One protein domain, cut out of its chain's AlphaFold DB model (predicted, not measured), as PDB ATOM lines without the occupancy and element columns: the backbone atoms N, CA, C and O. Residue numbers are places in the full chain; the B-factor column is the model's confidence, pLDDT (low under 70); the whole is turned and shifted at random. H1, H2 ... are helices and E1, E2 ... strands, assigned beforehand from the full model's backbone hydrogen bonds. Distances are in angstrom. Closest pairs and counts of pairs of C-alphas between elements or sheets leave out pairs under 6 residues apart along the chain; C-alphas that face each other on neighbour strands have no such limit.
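Overview. This is residues 22 to 69 of the 69 residues of the protein "Site-specific DNA-methyltransferase" of Ureaplasma parvum (UniProt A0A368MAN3). This is a loose rod with little regular structure: a two-strand hairpin, E1 and E2, sits in the middle, helix H1 lies toward one end, and a long loop reaches the other end, where residues 57 to 62 stick out. The 48 printed residues hold H1, E1 and E2 in that order, a mixed class with only 18 residues in named elements; the sheet is antiparallel. The radius of gyration of the C-alphas is 13.7 A, and the spans are 42 by 16 by 13 A.

Along the chain. Find C-alpha 49 at (134.397, 149.669, 112.625), where E1, residues 49 to 51, begins its 6.4 A. E2, residues 66 to 68, covers 7.0 A. H1, residues 28 to 39, runs 15.7 A from C-alpha 28 at (145.412, 145.791, 111.279).

Arrangement. In the hairpin E1 and E2, at 144 degrees, look for N 50 and O 67, 2.9 A apart. The closest C-alphas of H1 and E2, Gln 28 and Tyr 68, are 7.4 A apart. In H1 every O i to N i+4 pair is within hydrogen-bond range.

Size, cuts and confidence. C-alphas 40 and 58 are farthest apart, 41.7 A. The printed part has no cut. The link E1 to E2 is long; within it, residues 56 to 60 have pLDDT under 70.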
ATOM      1  N   SER A  22     138.240 139.812 112.221       97.44
ATOM      2  CA  SER A  22     138.322 140.728 113.360       97.44
ATOM      3  C   SER A  22     139.774 140.934 113.799       97.44
ATOM      4  O   SER A  22     140.507 139.957 113.985       97.44
ATOM      5  N   ILE A  23     140.179 142.191 113.979       97.19
ATOM      6  CA  ILE A  23     141.543 142.572 114.358       97.19
ATOM      7  C   ILE A  23     141.549 143.896 115.139       97.19
ATOM      8  O   ILE A  23     140.725 144.779 114.894       97.19
ATOM      9  N   ASP A  24     142.483 144.042 116.076       95.19
ATOM     10  CA  ASP A  24     142.739 145.301 116.781       95.19
ATOM     11  C   ASP A  24     143.742 146.187 116.013       95.19
ATOM     12  O   ASP A  24     144.250 145.816 114.953       95.19
ATOM     13  N   ASP A  25     144.047 147.376 116.533       94.62
ATOM     14  CA  ASP A  25     144.973 148.319 115.890       94.62
ATOM     15  C   ASP A  25     146.420 147.808 115.765       94.62
ATOM     16  O   ASP A  25     147.167 148.314 114.927       94.62
ATOM     17  N   ASN A  26     146.837 146.822 116.569       95.94
ATOM     18  CA  ASN A  26     148.244 146.413 116.645       95.94
ATOM     19  C   ASN A  26     148.748 145.834 115.319       95.94
ATOM     20  O   ASN A  26     149.883 146.087 114.918       95.94
ATOM     21  N   GLU A  27     147.899 145.065 114.636       96.75
ATOM     22  CA  GLU A  27     148.278 144.319 113.432       96.75
ATOM     23  C   GLU A  27     147.375 144.619 112.224       96.75
ATOM     24  O   GLU A  27     147.593 144.057 111.151       96.75
ATOM     25  N   GLN A  28     146.383 145.513 112.347       97.00
ATOM     26  CA  GLN A  28     145.412 145.791 111.279       97.00
ATOM     27  C   GLN A  28     146.073 146.210 109.960       97.00
ATOM     28  O   GLN A  28     145.714 145.695 108.898       97.00
ATOM     29  N   ALA A  29     147.064 147.103 110.012       97.44
ATOM     30  CA  ALA A  29     147.738 147.590 108.810       97.44
ATOM     31  C   ALA A  29     148.544 146.479 108.116       97.44
ATOM     32  O   ALA A  29     148.467 146.316 106.898       97.44
ATOM     33  N   TYR A  30     149.276 145.670 108.888       97.69
ATOM     34  CA  TYR A  30     150.047 144.544 108.356       97.69
ATOM     35  C   TYR A  30     149.141 143.439 107.820       97.69
ATOM     36  O   TYR A  30     149.429 142.851 106.776       97.69
ATOM     37  N   LEU A  31     148.018 143.181 108.497       97.75
ATOM     38  CA  LEU A  31     147.006 142.254 108.020       97.75
ATOM     39  C   LEU A  31     146.422 142.728 106.689       97.75
ATOM     40  O   LEU A  31     146.314 141.910 105.784       97.75
ATOM     41  N   LYS A  32     146.102 144.019 106.529       98.00
ATOM     42  CA  LYS A  32     145.588 144.556 105.259       98.00
ATOM     43  C   LYS A  32     146.563 144.311 104.108       98.00
ATOM     44  O   LYS A  32     146.149 143.762 103.094       98.00
ATOM     45  N   VAL A  33     147.848 144.618 104.296       98.12
ATOM     46  CA  VAL A  33     148.886 144.361 103.279       98.12
ATOM     47  C   VAL A  33     148.968 142.872 102.931       98.12
ATOM     48  O   VAL A  33     149.034 142.506 101.760       98.12
ATOM     49  N   LEU A  34     148.919 141.995 103.936       97.88
ATOM     50  CA  LEU A  34     148.952 140.550 103.720       97.88
ATOM     51  C   LEU A  34     147.692 140.033 103.004       97.88
ATOM     52  O   LEU A  34     147.776 139.128 102.176       97.88
ATOM     53  N   MET A  35     146.522 140.590 103.320       98.06
ATOM     54  CA  MET A  35     145.267 140.265 102.645       98.06
ATOM     55  C   MET A  35     145.314 140.703 101.180       98.06
ATOM     56  O   MET A  35     144.895 139.931 100.324       98.06
ATOM     57  N   ASP A  36     145.889 141.868 100.878       98.25
ATOM     58  CA  ASP A  36     146.063 142.342  99.501       98.25
ATOM     59  C   ASP A  36     147.007 141.436  98.706       98.25
ATOM     60  O   ASP A  36     146.694 141.057  97.579       98.25
ATOM     61  N   GLU A  37     148.121 141.005  99.307       98.19
ATOM     62  CA  GLU A  37     149.056 140.064  98.676       98.19
ATOM     63  C   GLU A  37     148.391 138.709  98.372       98.19
ATOM     64  O   GLU A  37     148.601 138.123  97.308       98.19
ATOM     65  N   ILE A  38     147.582 138.187  99.301       97.88
ATOM     66  CA  ILE A  38     146.988 136.851  99.174       97.88
ATOM     67  C   ILE A  38     145.727 136.872  98.313       97.88
ATOM     68  O   ILE A  38     145.568 135.997  97.461       97.88
ATOM     69  N   PHE A  39     144.812 137.815  98.533       97.81
ATOM     70  CA  PHE A  39     143.482 137.849  97.917       97.81
ATOM     71  C   PHE A  39     143.386 138.800  96.719       97.81
ATOM     72  O   PHE A  39     142.458 138.633  95.936       97.81
ATOM     73  N   GLY A  40     144.354 139.698  96.518       98.00
ATOM     74  CA  GLY A  40     144.303 140.764  95.513       98.00
ATOM     75  C   GLY A  40     143.635 142.018  96.076       98.00
ATOM     76  O   GLY A  40     142.548 141.939  96.654       98.00
ATOM     77  N   GLU A  41     144.279 143.173  95.910       97.94
ATOM     78  CA  GLU A  41     143.788 144.468  96.407       97.94
ATOM     79  C   GLU A  41     142.416 144.827  95.811       97.94
ATOM     80  O   GLU A  41     141.557 145.381  96.495       97.94
ATOM     81  N   GLU A  42     142.167 144.441  94.558       98.12
ATOM     82  CA  GLU A  42     140.906 144.667  93.850       98.12
ATOM     83  C   GLU A  42     139.717 143.903  94.449       98.12
ATOM     84  O   GLU A  42     138.568 144.269  94.206       98.12
ATOM     85  N   ASN A  43     139.988 142.859  95.239       97.81
ATOM     86  CA  ASN A  43     138.969 142.049  95.906       97.81
ATOM     87  C   ASN A  43     138.672 142.540  97.332       97.81
ATOM     88  O   ASN A  43     137.856 141.938  98.037       97.81
ATOM     89  N   PHE A  44     139.308 143.630  97.780       98.19
ATOM     90  CA  PHE A  44     138.974 144.251  99.052       98.19
ATOM     91  C   PHE A  44     137.579 144.885  98.997       98.19
ATOM     92  O   PHE A  44     137.310 145.778  98.196       98.19
ATOM     93  N   VAL A  45     136.690 144.439  99.888       98.00
ATOM     94  CA  VAL A  45     135.305 144.926  99.933       98.00
ATOM     95  C   VAL A  45     135.191 146.179 100.801       98.00
ATOM     96  O   VAL A  45     134.789 147.235 100.319       98.00
ATOM     97  N   THR A  46     135.498 146.071 102.096       97.56
ATOM     98  CA  THR A  46     135.421 147.185 103.050       97.56
ATOM     99  C   THR A  46     136.068 146.812 104.390       97.56
ATOM    100  O   THR A  46     136.479 145.669 104.577       97.56
ATOM    101  N   ASN A  47     136.147 147.776 105.310       97.25
ATOM    102  CA  ASN A  47     136.558 147.589 106.702       97.25
ATOM    103  C   ASN A  47     135.435 148.102 107.614       97.25
ATOM    104  O   ASN A  47     135.042 149.269 107.518       97.25
ATOM    105  N   PHE A  48     134.918 147.240 108.486       97.88
ATOM    106  CA  PHE A  48     133.901 147.620 109.457       97.88
ATOM    107  C   PHE A  48     134.545 148.102 110.752       97.88
ATOM    108  O   PHE A  48     135.424 147.455 111.311       97.88
ATOM    109  N   ILE A  49     134.029 149.205 111.288       96.94
ATOM    110  CA  ILE A  49     134.397 149.669 112.625       96.94
ATOM    111  C   ILE A  49     133.492 148.985 113.644       96.94
ATOM    112  O   ILE A  49     132.285 149.237 113.687       96.94
ATOM    113  N   TRP A  50     134.074 148.135 114.484       95.94
ATOM    114  CA  TRP A  50     133.362 147.498 115.581       95.94
ATOM    115  C   TRP A  50     133.609 148.247 116.887       95.94
ATOM    116  O   TRP A  50     134.725 148.304 117.395       95.94
ATOM    117  N   GLN A  51     132.556 148.819 117.469       93.31
ATOM    118  CA  GLN A  51     132.647 149.472 118.770       93.31
ATOM    119  C   GLN A  51     132.719 148.421 119.891       93.31
ATOM    120  O   GLN A  51     131.691 147.940 120.370       93.31
ATOM    121  N   LYS A  52     133.934 148.089 120.345       89.44
ATOM    122  CA  LYS A  52     134.157 147.103 121.418       89.44
ATOM    123  C   LYS A  52     133.741 147.587 122.805       89.44
ATOM    124  O   LYS A  52     133.440 146.779 123.682       89.44
ATOM    125  N   LYS A  53     133.767 148.902 123.047       85.00
ATOM    126  CA  LYS A  53     133.482 149.492 124.362       85.00
ATOM    127  C   LYS A  53     132.664 150.776 124.220       85.00
ATOM    128  O   LYS A  53     132.869 151.578 123.305       85.00
ATOM    129  N   SER A  54     131.772 151.012 125.179       79.56
ATOM    130  CA  SER A  54     131.019 152.263 125.305       79.56
ATOM    131  C   SER A  54     131.442 153.010 126.572       79.56
ATOM    132  O   SER A  54     131.484 152.418 127.649       79.56
ATOM    133  N   GLY A  55     131.753 154.303 126.435       74.19
ATOM    134  CA  GLY A  55     132.210 155.172 127.525       74.19
ATOM    135  C   GLY A  55     133.732 155.165 127.741       74.19
ATOM    136  O   GLY A  55     134.357 154.117 127.853       74.19
ATOM    137  N   GLY A  56     134.323 156.360 127.850       69.06
ATOM    138  CA  GLY A  56     135.776 156.606 127.867       69.06
ATOM    139  C   GLY A  56     136.578 156.066 129.062       69.06
ATOM    140  O   GLY A  56     137.798 156.230 129.114       69.06
ATOM    141  N   GLY A  57     135.919 155.462 130.056       69.12
ATOM    142  CA  GLY A  57     136.527 155.176 131.359       69.12
ATOM    143  C   GLY A  57     137.132 156.431 132.011       69.12
ATOM    144  O   GLY A  57     136.672 157.546 131.787       69.12
ATOM    145  N   LEU A  58     138.187 156.253 132.813       68.44
ATOM    146  CA  LEU A  58     138.972 157.347 133.414       68.44
ATOM    147  C   LEU A  58     140.119 157.837 132.508       68.44
ATOM    148  O   LEU A  58     140.991 158.576 132.974       68.44
ATOM    149  N   ASN A  59     140.170 157.411 131.241       68.81
ATOM    150  CA  ASN A  59     141.261 157.795 130.350       68.81
ATOM    151  C   ASN A  59     141.186 159.289 130.037       68.81
ATOM    152  O   ASN A  59     140.230 159.774 129.441       68.81
ATOM    153  N   LYS A  60     142.226 160.023 130.445       68.00
ATOM    154  CA  LYS A  60     142.281 161.489 130.335       68.00
ATOM    155  C   LYS A  60     142.788 162.004 128.986       68.00
ATOM    156  O   LYS A  60     142.723 163.207 128.763       68.00
ATOM    157  N   LEU A  61     143.328 161.134 128.127       81.75
ATOM    158  CA  LEU A  61     144.003 161.541 126.887       81.75
ATOM    159  C   LEU A  61     143.333 160.958 125.640       81.75
ATOM    160  O   LEU A  61     142.778 161.709 124.847       81.75
ATOM    161  N   ILE A  62     143.371 159.635 125.466       82.44
ATOM    162  CA  ILE A  62     142.796 158.947 124.303       82.44
ATOM    163  C   ILE A  62     142.040 157.711 124.782       82.44
ATOM    164  O   ILE A  62     142.463 157.019 125.712       82.44
ATOM    165  N   TYR A  63     140.901 157.455 124.146       84.69
ATOM    166  CA  TYR A  63     140.066 156.294 124.390       84.69
ATOM    167  C   TYR A  63     140.034 155.407 123.145       84.69
ATOM    168  O   TYR A  63     139.512 155.806 122.107       84.69
ATOM    169  N   GLU A  64     140.579 154.202 123.267       86.38
ATOM    170  CA  GLU A  64     140.500 153.167 122.238       86.38
ATOM    171  C   GLU A  64     139.174 152.404 122.392       86.38
ATOM    172  O   GLU A  64     139.024 151.506 123.230       86.38
ATOM    173  N   GLY A  65     138.173 152.852 121.635       90.19
ATOM    174  CA  GLY A  65     136.794 152.373 121.739       90.19
ATOM    175  C   GLY A  65     136.379 151.363 120.677       90.19
ATOM    176  O   GLY A  65     135.311 150.760 120.817       90.19
ATOM    177  N   HIS A  66     137.189 151.188 119.635       93.19
ATOM    178  CA  HIS A  66     136.847 150.383 118.470       93.19
ATOM    179  C   HIS A  66     137.943 149.390 118.096       93.19
ATOM    180  O   HIS A  66     139.060 149.460 118.594       93.19
ATOM    181  N   GLU A  67     137.557 148.450 117.247       95.69
ATOM    182  CA  GLU A  67     138.394 147.494 116.523       95.69
ATOM    183  C   GLU A  67     137.871 147.401 115.081       95.69
ATOM    184  O   GLU A  67     136.919 148.102 114.707       95.69
ATOM    185  N   TYR A  68     138.488 146.546 114.273       97.50
ATOM    186  CA  TYR A  68     138.224 146.413 112.844       97.50
ATOM    187  C   TYR A  68     137.735 145.008 112.501       97.50
ATOM    188  O   TYR A  68     138.074 144.043 113.194       97.50
ATOM    189  N   ILE A  69     136.954 144.892 111.426       96.69
ATOM    190  CA  ILE A  69     136.544 143.615 110.816       96.69
ATOM    191  C   ILE A  69     136.658 143.706 109.297       96.69
ATOM    192  O   ILE A  69     136.184 144.724 108.739       96.69
TER     193      ILE A  69